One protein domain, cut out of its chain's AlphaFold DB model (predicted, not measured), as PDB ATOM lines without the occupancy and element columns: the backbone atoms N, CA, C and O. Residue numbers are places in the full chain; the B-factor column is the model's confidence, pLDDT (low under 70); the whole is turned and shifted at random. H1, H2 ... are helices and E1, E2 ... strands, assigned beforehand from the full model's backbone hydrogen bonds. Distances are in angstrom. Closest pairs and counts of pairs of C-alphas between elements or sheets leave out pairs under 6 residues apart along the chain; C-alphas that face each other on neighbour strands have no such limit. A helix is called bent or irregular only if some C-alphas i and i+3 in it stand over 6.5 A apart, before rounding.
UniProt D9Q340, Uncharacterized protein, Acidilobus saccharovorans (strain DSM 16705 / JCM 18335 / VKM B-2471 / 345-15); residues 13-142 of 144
ATOM      1  N   PHE A  13     128.101 173.154 140.588       87.69
ATOM      2  CA  PHE A  13     128.099 173.740 141.911       87.69
ATOM      3  C   PHE A  13     127.221 172.905 142.815       87.69
ATOM      4  O   PHE A  13     126.045 172.697 142.515       87.69
ATOM      5  N   GLU A  14     127.780 172.479 143.936       88.62
ATOM      6  CA  GLU A  14     127.043 171.742 144.948       88.62
ATOM      7  C   GLU A  14     127.152 172.477 146.279       88.62
ATOM      8  O   GLU A  14     128.234 172.795 146.779       88.62
ATOM      9  N   ALA A  15     125.995 172.815 146.846       86.62
ATOM     10  CA  ALA A  15     125.956 173.346 148.193       86.62
ATOM     11  C   ALA A  15     126.340 172.225 149.158       86.62
ATOM     12  O   ALA A  15     125.740 171.152 149.153       86.62
ATOM     13  N   THR A  16     127.315 172.492 150.018       85.56
ATOM     14  CA  THR A  16     127.641 171.544 151.081       85.56
ATOM     15  C   THR A  16     126.601 171.633 152.200       85.56
ATOM     16  O   THR A  16     125.861 172.612 152.315       85.56
ATOM     17  N   GLY A  17     126.617 170.670 153.126       84.06
ATOM     18  CA  GLY A  17     125.876 170.782 154.391       84.06
ATOM     19  C   GLY A  17     126.357 171.919 155.313       84.06
ATOM     20  O   GLY A  17     125.798 172.116 156.391       84.06
ATOM     21  N   TYR A  18     127.393 172.675 154.928       83.62
ATOM     22  CA  TYR A  18     127.956 173.766 155.715       83.62
ATOM     23  C   TYR A  18     127.570 175.128 155.148       83.62
ATOM     24  O   TYR A  18     127.863 175.466 154.001       83.62
ATOM     25  N   ARG A  19     126.982 175.969 156.006       85.50
ATOM     26  CA  ARG A  19     126.584 177.332 155.643       85.50
ATOM     27  C   ARG A  19     127.763 178.120 155.058       85.50
ATOM     28  O   ARG A  19     128.802 178.259 155.705       85.50
ATOM     29  N   GLY A  20     127.562 178.669 153.861       86.81
ATOM     30  CA  GLY A  20     128.546 179.507 153.171       86.81
ATOM     31  C   GLY A  20     129.718 178.745 152.549       86.81
ATOM     32  O   GLY A  20     130.713 179.371 152.196       86.81
ATOM     33  N   VAL A  21     129.632 177.415 152.430       88.75
ATOM     34  CA  VAL A  21     130.628 176.588 151.737       88.75
ATOM     35  C   VAL A  21     129.956 175.895 150.556       88.75
ATOM     36  O   VAL A  21     128.949 175.204 150.719       88.75
ATOM     37  N   VAL A  22     130.533 176.090 149.376       90.69
ATOM     38  CA  VAL A  22     130.067 175.532 148.106       90.69
ATOM     39  C   VAL A  22     131.227 174.761 147.491       90.69
ATOM     40  O   VAL A  22     132.344 175.276 147.441       90.69
ATOM     41  N   GLU A  23     130.959 173.539 147.050       90.69
ATOM     42  CA  GLU A  23     131.876 172.751 146.237       90.69
ATOM     43  C   GLU A  23     131.687 173.109 144.768       90.69
ATOM     44  O   GLU A  23     130.566 173.287 144.283       90.69
ATOM     45  N   VAL A  24     132.809 173.249 144.070       90.25
ATOM     46  CA  VAL A  24     132.839 173.542 142.641       90.25
ATOM     47  C   VAL A  24     133.624 172.435 141.966       90.25
ATOM     48  O   VAL A  24     134.826 172.296 142.189       90.25
ATOM     49  N   TYR A  25     132.940 171.664 141.134       89.69
ATOM     50  CA  TYR A  25     133.550 170.651 140.287       89.69
ATOM     51  C   TYR A  25     133.806 171.277 138.926       89.69
ATOM     52  O   TYR A  25     132.881 171.800 138.311       89.69
ATOM     53  N   SER A  26     135.054 171.246 138.477       88.94
ATOM     54  CA  SER A  26     135.493 171.868 137.231       88.94
ATOM     55  C   SER A  26     136.493 170.955 136.527       88.94
ATOM     56  O   SER A  26     137.215 170.203 137.183       88.94
ATOM     57  N   SER A  27     136.534 171.015 135.197       88.81
ATOM     58  CA  SER A  27     137.565 170.365 134.386       88.81
ATOM     59  C   SER A  27     138.886 171.140 134.365       88.81
ATOM     60  O   SER A  27     139.877 170.626 133.854       88.81
ATOM     61  N   LEU A  28     138.901 172.380 134.866       89.44
ATOM     62  CA  LEU A  28     140.109 173.194 134.966       89.44
ATOM     63  C   LEU A  28     141.032 172.661 136.060       89.44
ATOM     64  O   LEU A  28     140.584 172.184 137.106       89.44
ATOM     65  N   SER A  29     142.339 172.800 135.847       90.38
ATOM     66  CA  SER A  29     143.315 172.496 136.888       90.38
ATOM     67  C   SER A  29     143.193 173.470 138.075       90.38
ATOM     68  O   SER A  29     142.762 174.617 137.908       90.38
ATOM     69  N   PRO A  30     143.607 173.061 139.287       91.56
ATOM     70  CA  PRO A  30     143.595 173.932 140.462       91.56
ATOM     71  C   PRO A  30     144.322 175.274 140.257       91.56
ATOM     72  O   PRO A  30     143.842 176.311 140.718       91.56
ATOM     73  N   ASP A  31     145.434 175.285 139.519       91.88
ATOM     74  CA  ASP A  31     146.175 176.504 139.173       91.88
ATOM     75  C   ASP A  31     145.412 177.421 138.222       91.88
ATOM     76  O   ASP A  31     145.425 178.642 138.387       91.88
ATOM     77  N   GLU A  32     144.724 176.857 137.228       91.12
ATOM     78  CA  GLU A  32     143.868 177.631 136.328       91.12
ATOM     79  C   GLU A  32     142.717 178.274 137.097       91.12
ATOM     80  O   GLU A  32     142.464 179.466 136.918       91.12
ATOM     81  N   ILE A  33     142.083 177.535 138.014       91.31
ATOM     82  CA  ILE A  33     141.037 178.069 138.896       91.31
ATOM     83  C   ILE A  33     141.591 179.230 139.731       91.31
ATOM     84  O   ILE A  33     140.991 180.307 139.749       91.31
ATOM     85  N   ALA A  34     142.748 179.054 140.381       92.94
ATOM     86  CA  ALA A  34     143.388 180.121 141.152       92.94
ATOM     87  C   ALA A  34     143.627 181.374 140.302       92.94
ATOM     88  O   ALA A  34     143.267 182.480 140.709       92.94
ATOM     89  N   ARG A  35     144.201 181.206 139.105       91.25
ATOM     90  CA  ARG A  35     144.478 182.314 138.184       91.25
ATOM     91  C   ARG A  35     143.207 183.043 137.777       91.25
ATOM     92  O   ARG A  35     143.216 184.267 137.777       91.25
ATOM     93  N   GLN A  36     142.119 182.333 137.483       89.56
ATOM     94  CA  GLN A  36     140.843 182.967 137.140       89.56
ATOM     95  C   GLN A  36     140.310 183.842 138.286       89.56
ATOM     96  O   GLN A  36     139.885 184.968 138.039       89.56
ATOM     97  N   PHE A  37     140.394 183.380 139.540       90.75
ATOM     98  CA  PHE A  37     139.996 184.178 140.712       90.75
ATOM     99  C   PHE A  37     140.865 185.424 140.922       90.75
ATOM    100  O   PHE A  37     140.413 186.386 141.533       90.75
ATOM    101  N   LEU A  38     142.103 185.430 140.423       92.00
ATOM    102  CA  LEU A  38     142.983 186.599 140.486       92.00
ATOM    103  C   LEU A  38     142.704 187.634 139.385       92.00
ATOM    104  O   LEU A  38     143.178 188.762 139.493       92.00
ATOM    105  N   LEU A  39     141.951 187.284 138.337       89.88
ATOM    106  CA  LEU A  39     141.623 188.212 137.245       89.88
ATOM    107  C   LEU A  39     140.519 189.211 137.611       89.88
ATOM    108  O   LEU A  39     140.356 190.218 136.922       89.88
ATOM    109  N   TYR A  40     139.755 188.943 138.670       85.88
ATOM    110  CA  TYR A  40     138.590 189.732 139.050       85.88
ATOM    111  C   TYR A  40     138.604 190.058 140.544       85.88
ATOM    112  O   TYR A  40     139.220 189.366 141.349       85.88
ATOM    113  N   GLN A  41     137.898 191.124 140.923       86.44
ATOM    114  CA  GLN A  41     137.671 191.444 142.329       86.44
ATOM    115  C   GLN A  41     136.369 190.811 142.818       86.44
ATOM    116  O   GLN A  41     135.300 191.019 142.239       86.44
ATOM    117  N   HIS A  42     136.448 190.072 143.920       87.62
ATOM    118  CA  HIS A  42     135.315 189.369 144.513       87.62
ATOM    119  C   HIS A  42     134.945 189.973 145.872       87.62
ATOM    120  O   HIS A  42     135.728 189.943 146.819       87.62
ATOM    121  N   ALA A  43     133.723 190.504 145.975       84.44
ATOM    122  CA  ALA A  43     133.221 191.139 147.198       84.44
ATOM    123  C   ALA A  43     132.494 190.171 148.153       84.44
ATOM    124  O   ALA A  43     132.463 190.402 149.356       84.44
ATOM    125  N   PHE A  44     131.915 189.084 147.631       86.25
ATOM    126  CA  PHE A  44     131.032 188.179 148.392       86.25
ATOM    127  C   PHE A  44     131.651 186.807 148.690       86.25
ATOM    128  O   PHE A  44     130.976 185.918 149.202       86.25
ATOM    129  N   ILE A  45     132.924 186.621 148.343       89.62
ATOM    130  CA  ILE A  45     133.660 185.375 148.556       89.62
ATOM    131  C   ILE A  45     134.766 185.678 149.555       89.62
ATOM    132  O   ILE A  45     135.609 186.525 149.290       89.62
ATOM    133  N   ALA A  46     134.752 184.994 150.698       92.94
ATOM    134  CA  ALA A  46     135.774 185.186 151.726       92.94
ATOM    135  C   ALA A  46     137.086 184.487 151.351       92.94
ATOM    136  O   ALA A  46     138.175 185.038 151.499       92.94
ATOM    137  N   ARG A  47     136.984 183.245 150.866       93.75
ATOM    138  CA  ARG A  47     138.149 182.468 150.456       93.75
ATOM    139  C   ARG A  47     137.833 181.432 149.391       93.75
ATOM    140  O   ARG A  47     136.723 180.903 149.353       93.75
ATOM    141  N   VAL A  48     138.848 181.099 148.607       94.38
ATOM    142  CA  VAL A  48     138.819 180.069 147.569       94.38
ATOM    143  C   VAL A  48     140.012 179.150 147.761       94.38
ATOM    144  O   VAL A  48     141.148 179.612 147.855       94.38
ATOM    145  N   VAL A  49     139.755 177.845 147.804       95.38
ATOM    146  CA  VAL A  49     140.791 176.821 147.954       95.38
ATOM    147  C   VAL A  49     140.672 175.844 146.787       95.38
ATOM    148  O   VAL A  49     139.864 174.920 146.860       95.38
ATOM    149  N   PRO A  50     141.438 176.035 145.703       94.56
ATOM    150  CA  PRO A  50     141.588 175.015 144.674       94.56
ATOM    151  C   PRO A  50     142.219 173.765 145.289       94.56
ATOM    152  O   PRO A  50     143.246 173.846 145.964       94.56
ATOM    153  N   VAL A  51     141.575 172.616 145.112       93.94
ATOM    154  CA  VAL A  51     141.940 171.372 145.799       93.94
ATOM    155  C   VAL A  51     142.878 170.554 144.920       93.94
ATOM    156  O   VAL A  51     142.548 170.270 143.774       93.94
ATOM    157  N   LEU A  52     144.027 170.143 145.462       93.19
ATOM    158  CA  LEU A  52     144.992 169.302 144.745       93.19
ATOM    159  C   LEU A  52     144.698 167.806 144.912       93.19
ATOM    160  O   LEU A  52     144.984 167.016 144.015       93.19
ATOM    161  N   ALA A  53     144.117 167.404 146.044       91.50
ATOM    162  CA  ALA A  53     143.639 166.040 146.227       91.50
ATOM    163  C   ALA A  53     142.412 165.938 147.122       91.50
ATOM    164  O   ALA A  53     142.243 166.685 148.085       91.50
ATOM    165  N   CYS A  54     141.629 164.908 146.830       91.81
ATOM    166  CA  CYS A  54     140.573 164.384 147.672       91.81
ATOM    167  C   CYS A  54     140.997 162.981 148.120       91.81
ATOM    168  O   CYS A  54     141.315 162.133 147.285       91.81
ATOM    169  N   SER A  55     141.077 162.749 149.428       92.06
ATOM    170  CA  SER A  55     141.550 161.485 149.999       92.06
ATOM    171  C   SER A  55     140.656 161.031 151.144       92.06
ATOM    172  O   SER A  55     139.973 161.843 151.769       92.06
ATOM    173  N   THR A  56     140.679 159.737 151.455       93.25
ATOM    174  CA  THR A  56     140.074 159.236 152.691       93.25
ATOM    175  C   THR A  56     141.039 159.441 153.867       93.25
ATOM    176  O   THR A  56     142.258 159.521 153.662       93.25
ATOM    177  N   PRO A  57     140.536 159.524 155.113       91.88
ATOM    178  CA  PRO A  57     141.369 159.667 156.309       91.88
ATOM    179  C   PRO A  57     142.530 158.673 156.396       91.88
ATOM    180  O   PRO A  57     143.643 159.040 156.768       91.88
ATOM    181  N   GLU A  58     142.286 157.421 156.013       92.62
ATOM    182  CA  GLU A  58     143.238 156.314 156.098       92.62
ATOM    183  C   GLU A  58     144.411 156.489 155.121       92.62
ATOM    184  O   GLU A  58     145.501 155.977 155.359       92.62
ATOM    185  N   ARG A  59     144.214 157.262 154.046       93.56
ATOM    186  CA  ARG A  59     145.209 157.532 152.998       93.56
ATOM    187  C   ARG A  59     145.809 158.935 153.092       93.56
ATOM    188  O   ARG A  59     146.407 159.425 152.133       93.56
ATOM    189  N   LEU A  60     145.665 159.602 154.238       92.50
ATOM    190  CA  LEU A  60     146.189 160.950 154.463       92.50
ATOM    191  C   LEU A  60     147.707 161.026 154.240       92.50
ATOM    192  O   LEU A  60     148.173 161.923 153.543       92.50
ATOM    193  N   GLY A  61     148.473 160.084 154.800       91.62
ATOM    194  CA  GLY A  61     149.934 160.063 154.663       91.62
ATOM    195  C   GLY A  61     150.393 159.923 153.209       91.62
ATOM    196  O   GLY A  61     151.248 160.683 152.760       91.62
ATOM    197  N   GLU A  62     149.773 159.009 152.453       92.94
ATOM    198  CA  GLU A  62     150.044 158.819 151.020       92.94
ATOM    199  C   GLU A  62     149.726 160.076 150.207       92.94
ATOM    200  O   GLU A  62     150.513 160.481 149.351       92.94
ATOM    201  N   ALA A  63     148.580 160.707 150.482       92.44
ATOM    202  CA  ALA A  63     148.189 161.936 149.812       92.44
ATOM    203  C   ALA A  63     149.194 163.061 150.101       92.44
ATOM    204  O   ALA A  63     149.682 163.692 149.167       92.44
ATOM    205  N   MET A  64     149.587 163.260 151.362       91.88
ATOM    206  CA  MET A  64     150.578 164.277 151.735       91.88
ATOM    207  C   MET A  64     151.934 164.039 151.068       91.88
ATOM    208  O   MET A  64     152.505 164.962 150.498       91.88
ATOM    209  N   ALA A  65     152.426 162.800 151.071       90.00
ATOM    210  CA  ALA A  65     153.710 162.461 150.463       90.00
ATOM    211  C   ALA A  65     153.749 162.711 148.944       90.00
ATOM    212  O   ALA A  65     154.814 162.988 148.399       90.00
ATOM    213  N   ARG A  66     152.603 162.605 148.258       88.50
ATOM    214  CA  ARG A  66     152.492 162.871 146.815       88.50
ATOM    215  C   ARG A  66     152.337 164.349 146.480       88.50
ATOM    216  O   ARG A  66     152.740 164.757 145.400       88.50
ATOM    217  N   LEU A  67     151.689 165.111 147.356       86.38
ATOM    218  CA  LEU A  67     151.258 166.475 147.054       86.38
ATOM    219  C   LEU A  67     152.241 167.531 147.525       86.38
ATOM    220  O   LEU A  67     152.291 168.597 146.920       86.38
ATOM    221  N   VAL A  68     152.964 167.283 148.622       83.38
ATOM    222  CA  VAL A  68     153.791 168.322 149.231       83.38
ATOM    223  C   VAL A  68     155.251 168.190 148.789       83.38
ATOM    224  O   VAL A  68     155.873 167.159 149.059       83.38
ATOM    225  N   PRO A  69     155.834 169.230 148.163       83.19
ATOM    226  CA  PRO A  69     157.267 169.289 147.908       83.19
ATOM    227  C   PRO A  69     158.085 169.091 149.191       83.19
ATOM    228  O   PRO A  69     157.774 169.653 150.245       83.19
ATOM    229  N   LYS A  70     159.173 168.321 149.101       84.62
ATOM    230  CA  LYS A  70     160.096 168.116 150.228       84.62
ATOM    231  C   LYS A  70     160.834 169.411 150.577       84.62
ATOM    232  O   LYS A  70     161.172 170.195 149.696       84.62
ATOM    233  N   GLY A  71     161.146 169.600 151.861       85.56
ATOM    234  CA  GLY A  71     161.902 170.765 152.343       85.56
ATOM    235  C   GLY A  71     161.070 172.046 152.435       85.56
ATOM    236  O   GLY A  71     161.611 173.125 152.676       85.56
ATOM    237  N   LEU A  72     159.756 171.936 152.255       88.69
ATOM    238  CA  LEU A  72     158.832 173.054 152.289       88.69
ATOM    239  C   LEU A  72     158.586 173.524 153.728       88.69
ATOM    240  O   LEU A  72     158.480 172.721 154.654       88.69
ATOM    241  N   SER A  73     158.485 174.838 153.926       91.44
ATOM    242  CA  SER A  73     158.239 175.459 155.230       91.44
ATOM    243  C   SER A  73     156.909 176.214 155.204       91.44
ATOM    244  O   SER A  73     156.850 177.315 154.662       91.44
ATOM    245  N   ALA A  74     155.852 175.651 155.795       93.94
ATOM    246  CA  ALA A  74     154.482 176.164 155.672       93.94
ATOM    247  C   ALA A  74     153.699 176.160 156.988       93.94
ATOM    248  O   ALA A  74     153.975 175.388 157.905       93.94
ATOM    249  N   GLY A  75     152.686 177.022 157.071       95.00
ATOM    250  CA  GLY A  75     151.690 176.982 158.141       95.00
ATOM    251  C   GLY A  75     150.603 175.944 157.852       95.00
ATOM    252  O   GLY A  75     150.249 175.720 156.699       95.00
ATOM    253  N   LEU A  76     150.036 175.342 158.898       94.88
ATOM    254  CA  LEU A  76     148.899 174.422 158.780       94.88
ATOM    255  C   LEU A  76     147.577 175.152 159.052       94.88
ATOM    256  O   LEU A  76     147.405 175.752 160.115       94.88
ATOM    257  N   GLU A  77     146.630 175.037 158.123       95.00
ATOM    258  CA  GLU A  77     145.213 175.340 158.332       95.00
ATOM    259  C   GLU A  77     144.413 174.035 158.297       95.00
ATOM    260  O   GLU A  77     144.284 173.397 157.255       95.00
ATOM    261  N   LEU A  78     143.882 173.626 159.451       94.50
ATOM    262  CA  LEU A  78     143.126 172.385 159.595       94.50
ATOM    263  C   LEU A  78     141.673 172.680 159.964       94.50
ATOM    264  O   LEU A  78     141.400 173.284 161.004       94.50
ATOM    265  N   LYS A  79     140.734 172.205 159.145       93.69
ATOM    266  CA  LYS A  79     139.296 172.340 159.393       93.69
ATOM    267  C   LYS A  79     138.552 171.034 159.139       93.69
ATOM    268  O   LYS A  79     137.942 170.827 158.091       93.69
ATOM    269  N   VAL A  80     138.562 170.170 160.150       92.75
ATOM    270  CA  VAL A  80     137.818 168.904 160.146       92.75
ATOM    271  C   VAL A  80     136.459 169.094 160.822       92.75
ATOM    272  O   VAL A  80     136.347 169.620 161.929       92.75
ATOM    273  N   ARG A  81     135.414 168.667 160.130       90.19
ATOM    274  CA  ARG A  81     133.994 168.787 160.452       90.19
ATOM    275  C   ARG A  81     133.360 167.383 160.457       90.19
ATOM    276  O   ARG A  81     134.012 166.398 160.127       90.19
ATOM    277  N   VAL A  82     132.114 167.270 160.911       86.50
ATOM    278  CA  VAL A  82     131.369 165.992 160.967       86.50
ATOM    279  C   VAL A  82     131.110 165.471 159.547       86.50
ATOM    280  O   VAL A  82     130.728 166.274 158.708       86.50
ATOM    281  N   PRO A  83     131.254 164.168 159.248       88.31
ATOM    282  CA  PRO A  83     131.466 163.033 160.159       88.31
ATOM    283  C   PRO A  83     132.922 162.752 160.554       88.31
ATOM    284  O   PRO A  83     133.163 161.948 161.450       88.31
ATOM    285  N   LEU A  84     133.906 163.415 159.949       89.62
ATOM    286  CA  LEU A  84     135.324 163.125 160.206       89.62
ATOM    287  C   LEU A  84     135.881 163.737 161.501       89.62
ATOM    288  O   LEU A  84     136.994 163.404 161.923       89.62
ATOM    289  N   LYS A  85     135.129 164.626 162.155       86.81
ATOM    290  CA  LYS A  85     135.530 165.253 163.421       86.81
ATOM    291  C   LYS A  85     135.824 164.179 164.475       86.81
ATOM    292  O   LYS A  85     134.957 163.386 164.814       86.81
ATOM    293  N   GLY A  86     137.048 164.174 165.002       84.38
ATOM    294  CA  GLY A  86     137.517 163.184 165.980       84.38
ATOM    295  C   GLY A  86     138.160 161.931 165.370       84.38
ATOM    296  O   GLY A  86     138.951 161.291 166.051       84.38
ATOM    297  N   ARG A  87     137.909 161.624 164.087       88.19
ATOM    298  CA  ARG A  87     138.616 160.558 163.344       88.19
ATOM    299  C   ARG A  87     139.974 161.021 162.828       88.19
ATOM    300  O   ARG A  87     140.922 160.246 162.794       88.19
ATOM    301  N   VAL A  88     140.066 162.292 162.439       90.25
ATOM    302  CA  VAL A  88     141.309 162.925 161.988       90.25
ATOM    303  C   VAL A  88     141.753 163.917 163.051       90.25
ATOM    304  O   VAL A  88     141.098 164.938 163.272       90.25
ATOM    305  N   SER A  89     142.851 163.601 163.736       91.38
ATOM    306  CA  SER A  89     143.438 164.480 164.747       91.38
ATOM    307  C   SER A  89     144.434 165.453 164.117       91.38
ATOM    308  O   SER A  89     145.093 165.146 163.123       91.38
ATOM    309  N   GLU A  90     144.597 166.626 164.730       93.00
ATOM    310  CA  GLU A  90     145.635 167.574 164.312       93.00
ATOM    311  C   GLU A  90     147.036 166.952 164.408       93.00
ATOM    312  O   GLU A  90     147.870 167.183 163.537       93.00
ATOM    313  N   GLY A  91     147.279 166.107 165.417       93.81
ATOM    314  CA  GLY A  91     148.535 165.368 165.564       93.81
ATOM    315  C   GLY A  91     148.825 164.441 164.383       93.81
ATOM    316  O   GLY A  91     149.939 164.458 163.867       93.81
ATOM    317  N   ALA A  92     147.823 163.700 163.898       92.94
ATOM    318  CA  ALA A  92     147.977 162.821 162.738       92.94
ATOM    319  C   ALA A  92     148.328 163.603 161.461       92.94
ATOM    320  O   ALA A  92     149.197 163.188 160.699       92.94
ATOM    321  N   VAL A  93     147.704 164.768 161.252       94.50
ATOM    322  CA  VAL A  93     148.011 165.645 160.108       94.50
ATOM    323  C   VAL A  93     149.423 166.217 160.215       94.50
ATOM    324  O   VAL A  93     150.165 166.209 159.234       94.50
ATOM    325  N   LYS A  94     149.823 166.682 161.404       95.00
ATOM    326  CA  LYS A  94     151.178 167.197 161.640       95.00
ATOM    327  C   LYS A  94     152.240 166.131 161.398       95.00
ATOM    328  O   LYS A  94     153.254 166.430 160.777       95.00
ATOM    329  N   GLU A  95     151.993 164.905 161.847       94.94
ATOM    330  CA  GLU A  95     152.913 163.790 161.632       94.94
ATOM    331  C   GLU A  95     153.010 163.414 160.149       94.94
ATOM    332  O   GLU A  95     154.116 163.284 159.630       94.94
ATOM    333  N   ALA A  96     151.884 163.343 159.432       94.25
ATOM    334  CA  ALA A  96     151.884 163.099 157.989       94.25
ATOM    335  C   ALA A  96     152.697 164.159 157.221       94.25
ATOM    336  O   ALA A  96     153.481 163.822 156.335       94.25
ATOM    337  N   LEU A  97     152.564 165.435 157.595       93.75
ATOM    338  CA  LEU A  97     153.337 166.533 157.006       93.75
ATOM    339  C   LEU A  97     154.825 166.453 157.348       93.75
ATOM    340  O   LEU A  97     155.670 166.651 156.476       93.75
ATOM    341  N   ARG A  98     155.162 166.106 158.594       93.31
ATOM    342  CA  ARG A  98     156.548 165.891 159.018       93.31
ATOM    343  C   ARG A  98     157.203 164.769 158.209       93.31
ATOM    344  O   ARG A  98     158.319 164.947 157.726       93.31
ATOM    345  N   VAL A  99     156.509 163.644 158.023       93.62
ATOM    346  CA  VAL A  99     156.971 162.502 157.209       93.62
ATOM    347  C   VAL A  99     157.117 162.884 155.733       93.62
ATOM    348  O   VAL A  99     158.078 162.466 155.091       93.62
ATOM    349  N   ALA A 100     156.233 163.737 155.209       91.38
ATOM    350  CA  ALA A 100     156.354 164.304 153.864       91.38
ATOM    351  C   ALA A 100     157.527 165.303 153.717       91.38
ATOM    352  O   ALA A 100     157.823 165.751 152.611       91.38
ATOM    353  N   GLY A 101     158.238 165.631 154.803       90.50
ATOM    354  CA  GLY A 101     159.395 166.528 154.784       90.50
ATOM    355  C   GLY A 101     159.034 168.009 154.880       90.50
ATOM    356  O   GLY A 101     159.800 168.850 154.406       90.50
ATOM    357  N   VAL A 102     157.881 168.331 155.475       91.56
ATOM    358  CA  VAL A 102     157.399 169.703 155.675       91.56
ATOM    359  C   VAL A 102     157.792 170.208 157.059       91.56
ATOM    360  O   VAL A 102     157.445 169.615 158.083       91.56
ATOM    361  N   ALA A 103     158.462 171.354 157.104       91.75
ATOM    362  CA  ALA A 103     158.714 172.094 158.330       91.75
ATOM    363  C   ALA A 103     157.506 172.983 158.658       91.75
ATOM    364  O   ALA A 103     157.253 173.994 158.001       91.75
ATOM    365  N   LEU A 104     156.749 172.618 159.692       91.75
ATOM    366  CA  LEU A 104     155.598 173.411 160.117       91.75
ATOM    367  C   LEU A 104     156.033 174.725 160.774       91.75
ATOM    368  O   LEU A 104     156.838 174.745 161.706       91.75
ATOM    369  N   ARG A 105     155.461 175.831 160.297       90.19
ATOM    370  CA  ARG A 105     155.627 177.184 160.843       90.19
ATOM    371  C   ARG A 105     154.363 177.648 161.561       90.19
ATOM    372  O   ARG A 105     153.315 177.001 161.516       90.19
ATOM    373  N   GLY A 106     154.473 178.798 162.224       80.62
ATOM    374  CA  GLY A 106     153.337 179.471 162.846       80.62
ATOM    375  C   GLY A 106     152.218 179.801 161.850       80.62
ATOM    376  O   GLY A 106     152.402 179.806 160.630       80.62
ATOM    377  N   ARG A 107     151.038 180.119 162.388       75.12
ATOM    378  CA  ARG A 107     149.827 180.432 161.608       75.12
ATOM    379  C   ARG A 107     149.948 181.667 160.713       75.12
ATOM    380  O   ARG A 107     149.067 181.875 159.892       75.12
ATOM    381  N   GLU A 108     151.016 182.443 160.815       79.25
ATOM    382  CA  GLU A 108     151.246 183.642 159.999       79.25
ATOM    383  C   GLU A 108     152.010 183.362 158.698       79.25
ATOM    384  O   GLU A 108     152.092 184.229 157.837       79.25
ATOM    385  N   ALA A 109     152.545 182.148 158.512       87.00
ATOM    386  CA  ALA A 109     153.250 181.803 157.279       87.00
ATOM    387  C   ALA A 109     152.339 181.982 156.052       87.00
ATOM    388  O   ALA A 109     151.221 181.464 156.051       87.00
ATOM    389  N   ASN A 110     152.812 182.688 155.022       86.56
ATOM    390  CA  ASN A 110     152.022 182.943 153.813       86.56
ATOM    391  C   ASN A 110     151.760 181.661 153.004       86.56
ATOM    392  O   ASN A 110     150.668 181.461 152.476       86.56
ATOM    393  N   LEU A 111     152.759 180.776 152.957       93.56
ATOM    394  CA  LEU A 111     152.636 179.435 152.403       93.56
ATOM    395  C   LEU A 111     151.880 178.538 153.388       93.56
ATOM    396  O   LEU A 111     152.257 178.427 154.563       93.56
ATOM    397  N   LYS A 112     150.822 177.890 152.907       95.00
ATOM    398  CA  LYS A 112     149.925 177.051 153.694       95.00
ATOM    399  C   LYS A 112     149.823 175.645 153.146       95.00
ATOM    400  O   LYS A 112     149.775 175.438 151.940       95.00
ATOM    401  N   VAL A 113     149.654 174.711 154.071       95.12
ATOM    402  CA  VAL A 113     148.962 173.452 153.820       95.12
ATOM    403  C   VAL A 113     147.559 173.599 154.399       95.12
ATOM    404  O   VAL A 113     147.401 173.793 155.608       95.12
ATOM    405  N   VAL A 114     146.552 173.520 153.538       95.69
ATOM    406  CA  VAL A 114     145.139 173.559 153.917       95.69
ATOM    407  C   VAL A 114     144.578 172.144 153.850       95.69
ATOM    408  O   VAL A 114     144.666 171.478 152.818       95.69
ATOM    409  N   VAL A 115     143.995 171.692 154.959       95.56
ATOM    410  CA  VAL A 115     143.324 170.394 155.075       95.56
ATOM    411  C   VAL A 115     141.919 170.620 155.608       95.56
ATOM    412  O   VAL A 115     141.737 171.039 156.754       95.56
ATOM    413  N   GLU A 116     140.912 170.328 154.794       94.88
ATOM    414  CA  GLU A 116     139.506 170.446 155.184       94.88
ATOM    415  C   GLU A 116     138.752 169.154 154.945       94.88
ATOM    416  O   GLU A 116     139.047 168.429 154.007       94.88
ATOM    417  N   SER A 117     137.739 168.876 155.761       93.00
ATOM    418  CA  SER A 117     136.806 167.793 155.453       93.00
ATOM    419  C   SER A 117     135.546 168.315 154.772       93.00
ATOM    420  O   SER A 117     134.942 169.286 155.260       93.00
ATOM    421  N   VAL A 118     135.085 167.590 153.759       89.69
ATOM    422  CA  VAL A 118     133.728 167.698 153.214       89.69
ATOM    423  C   VAL A 118     133.169 166.287 153.041       89.69
ATOM    424  O   VAL A 118     133.812 165.431 152.439       89.69
ATOM    425  N   GLY A 119     132.015 166.019 153.661       87.00
ATOM    426  CA  GLY A 119     131.514 164.652 153.824       87.00
ATOM    427  C   GLY A 119     132.548 163.741 154.501       87.00
ATOM    428  O   GLY A 119     133.182 164.133 155.483       87.00
ATOM    429  N   ASP A 120     132.736 162.549 153.941       89.88
ATOM    430  CA  ASP A 120     133.725 161.555 154.384       89.88
ATOM    431  C   ASP A 120     135.118 161.733 153.752       89.88
ATOM    432  O   ASP A 120     136.005 160.897 153.939       89.88
ATOM    433  N   CYS A 121     135.336 162.834 153.030       92.19
ATOM    434  CA  CYS A 121     136.576 163.111 152.318       92.19
ATOM    435  C   CYS A 121     137.408 164.206 152.993       92.19
ATOM    436  O   CYS A 121     136.883 165.140 153.604       92.19
ATOM    437  N   LEU A 122     138.726 164.115 152.821       94.69
ATOM    438  CA  LEU A 122     139.695 165.163 153.121       94.69
ATOM    439  C   LEU A 122     140.136 165.841 151.824       94.69
ATOM    440  O   LEU A 122     140.729 165.209 150.951       94.69
ATOM    441  N   LEU A 123     139.874 167.138 151.737       94.75
ATOM    442  CA  LEU A 123     140.376 168.038 150.712       94.75
ATOM    443  C   LEU A 123     141.728 168.583 151.167       94.75
ATOM    444  O   LEU A 123     141.845 169.142 152.262       94.75
ATOM    445  N   ILE A 124     142.745 168.408 150.331       95.44
ATOM    446  CA  ILE A 124     144.126 168.795 150.616       95.44
ATOM    447  C   ILE A 124     144.594 169.762 149.533       95.44
ATOM    448  O   ILE A 124     144.443 169.501 148.336       95.44
ATOM    449  N   SER A 125     145.178 170.879 149.956       95.50
ATOM    450  CA  SER A 125     145.815 171.839 149.063       95.50
ATOM    451  C   SER A 125     147.054 172.456 149.707       95.50
ATOM    452  O   SER A 125     147.136 172.576 150.932       95.50
ATOM    453  N   VAL A 126     148.024 172.841 148.882       94.50
ATOM    454  CA  VAL A 126     149.262 173.505 149.301       94.50
ATOM    455  C   VAL A 126     149.476 174.706 148.408       94.50
ATOM    456  O   VAL A 126     149.471 174.564 147.189       94.50
ATOM    457  N   GLY A 127     149.667 175.881 148.996       95.38
ATOM    458  CA  GLY A 127     149.790 177.096 148.207       95.38
ATOM    459  C   GLY A 127     150.025 178.357 149.021       95.38
ATOM    460  O   GLY A 127     150.081 178.326 150.250       95.38
ATOM    461  N   GLU A 128     150.162 179.479 148.329       95.38
ATOM    462  CA  GLU A 128     150.280 180.800 148.945       95.38
ATOM    463  C   GLU A 128     148.949 181.542 148.890       95.38
ATOM    464  O   GLU A 128     148.296 181.595 147.845       95.38
ATOM    465  N   TRP A 129     148.556 182.165 150.000       95.75
ATOM    466  CA  TRP A 129     147.394 183.046 149.990       95.75
ATOM    467  C   TRP A 129     147.684 184.317 149.182       95.75
ATOM    468  O   TRP A 129     148.693 185.000 149.378       95.75
ATOM    469  N   ARG A 130     146.772 184.661 148.272       95.62
ATOM    470  CA  ARG A 130     146.775 185.916 147.508       95.62
ATOM    471  C   ARG A 130     145.414 186.589 147.614       95.62
ATOM    472  O   ARG A 130     144.395 185.910 147.683       95.62
ATOM    473  N   SER A 131     145.390 187.919 147.619       95.19
ATOM    474  CA  SER A 131     144.126 188.662 147.597       95.19
ATOM    475  C   SER A 131     143.476 188.570 146.213       95.19
ATOM    476  O   SER A 131     144.139 188.776 145.200       95.19
ATOM    477  N   CYS A 132     142.175 188.282 146.195       92.19
ATOM    478  CA  CYS A 132     141.286 188.291 145.025       92.19
ATOM    479  C   CYS A 132     140.165 189.334 145.180       92.19
ATOM    480  O   CYS A 132     139.103 189.238 144.570       92.19
ATOM    481  N   GLY A 133     140.350 190.318 146.062       90.88
ATOM    482  CA  GLY A 133     139.353 191.340 146.376       90.88
ATOM    483  C   GLY A 133     139.453 191.839 147.821       90.88
ATOM    484  O   GLY A 133     140.235 191.296 148.604       90.88
ATOM    485  N   PRO A 134     138.641 192.843 148.205       88.88
ATOM    486  CA  PRO A 134     138.739 193.516 149.507       88.88
ATOM    487  C   PRO A 134     138.633 192.582 150.721       88.88
ATOM    488  O   PRO A 134     139.258 192.823 151.751       88.88
ATOM    489  N   HIS A 135     137.860 191.503 150.588       90.19
ATOM    490  CA  HIS A 135     137.655 190.495 151.633       90.19
ATOM    491  C   HIS A 135     137.870 189.062 151.122       90.19
ATOM    492  O   HIS A 135     137.473 188.115 151.793       90.19
ATOM    493  N   CYS A 136     138.476 188.909 149.939       93.25
ATOM    494  CA  CYS A 136     138.662 187.633 149.252       93.25
ATOM    495  C   CYS A 136     140.134 187.240 149.252       93.25
ATOM    496  O   CYS A 136     140.987 188.029 148.833       93.25
ATOM    497  N   ALA A 137     140.417 185.997 149.639       95.06
ATOM    498  CA  ALA A 137     141.707 185.363 149.403       95.06
ATOM    499  C   ALA A 137     141.563 184.076 148.580       95.06
ATOM    500  O   ALA A 137     140.649 183.285 148.793       95.06
ATOM    501  N   VAL A 138     142.480 183.828 147.655       95.69
ATOM    502  CA  VAL A 138     142.580 182.562 146.926       95.69
ATOM    503  C   VAL A 138     143.913 181.912 147.246       95.69
ATOM    504  O   VAL A 138     144.947 182.583 147.293       95.69
ATOM    505  N   LEU A 139     143.879 180.612 147.520       96.69
ATOM    506  CA  LEU A 139     145.084 179.822 147.696       96.69
ATOM    507  C   LEU A 139     145.625 179.507 146.304       96.69
ATOM    508  O   LEU A 139     144.977 178.793 145.542       96.69
ATOM    509  N   VAL A 140     146.779 180.065 145.957       96.38
ATOM    510  CA  VAL A 140     147.447 179.776 144.686       96.38
ATOM    511  C   VAL A 140     148.309 178.537 144.888       96.38
ATOM    512  O   VAL A 140     149.260 178.626 145.675       96.38
ATOM    513  N   PRO A 141     147.986 177.399 144.248       94.25
ATOM    514  CA  PRO A 141     148.715 176.169 144.485       94.25
ATOM    515  C   PRO A 141     150.202 176.300 144.160       94.25
ATOM    516  O   PRO A 141     150.602 176.993 143.227       94.25
ATOM    517  N   VAL A 142     151.029 175.628 144.954       88.38
ATOM    518  CA  VAL A 142     152.428 175.373 144.613       88.38
ATOM    519  C   VAL A 142     152.488 173.910 144.218       88.38
ATOM    520  O   VAL A 142     152.456 173.030 145.080       88.38
TER     521      VAL A 142
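This is residues 13 to 142 of the 144 residues of an uncharacterized protein of Acidilobus saccharovorans (strain DSM 16705 / JCM 18335 / VKM B-2471 / 345-15) (UniProt D9Q340). A strongly twisted sheet of six strands makes the core, and its longest strand, E7, bends sharply so that its second part and E8 form an arm. H2 and H3, touching each other, pack on the part made by E3, E4 and the first part of E7, H1 covers the arm along E8, and the small hairpin of E1 and E2 lies away from the sheet. The printed part has 130 residues, with three named helices and eight named strands in the order E1 E2 H1 E3 H2 E4 H3 E5 E6 E7 E8; the class is mixed, helices and strands. The large sheet is branched and mixed, the pair E1 and E2 antiparallel. The whole is compact, with a radius of gyration of the C-alphas of 14.3 A and spans of 38 by 32 by 27 A.

In the large sheet, E7 is residues 121 to 133, 29.0 A long, from C-alpha 121 at (136.576, 163.111, 152.318) to C-alpha 133 at (139.353, 191.340, 146.376). E6 is residues 111 to 118, 22.3 A; E4 is 73 to 79, 19.6 A; E8 is 136 to 141, 16.0 A; E3 is 53 to 55 and E5 is 103 to 105. The helices are H1, 30 to 38, 12.7 A; H2, 57 to 67, 15.2 A; and H3, 90 to 99, 14.3 A. E1, 13 to 15, begins at C-alpha 13 (128.099, 173.740, 141.911), and E2 is 22 to 25.

E7 bends by 85 degrees at residue 128. E6, E7 and E8 form a meander, each strand the antiparallel neighbour of the one before, with N 114 and O 125 at 2.8 A and N 130 and O 138 at 2.9 A. E3 and E8 lie on one side of E7, E6 on the other; N 55 and O 122 are 2.9 A apart. E4 is parallel to E6, with N 77 and O 113 at 2.9 A, and to E5, with N 105 and O 74 at 2.9 A. E4, H3 and E5 form a strand-helix-strand unit, two parallel neighbour strands with a helix between, its crossover right-handed. H3 is on the sheet over E4, at a height of 8.5 A. H2 touches H3, closest at the C-alphas of Gly 61 and Ala 96, 4.9 A, the same way at a tilt of 37 degrees, only just steep. H2 is irregular, C-alphas 58 and 61 being 7.8 A apart. H1 is on the sheet over E8, closest at the C-alphas of Ala 34 and Val 140, 5.4 A. E1 and E2 are a hairpin, N 14 and O 23 at 2.9 A. Every O i to N i+4 pair is within hydrogen-bond range in H1 and H3; in H2, 5 of 7 are.

The C-alphas farthest apart are those of Ala 43 and Val 99, 38.5 A. The printed part has no cut. The link from H1 to E3, 14 residues, is long. The mean pLDDT of the printed part is 90.9, and no printed residue is under 70.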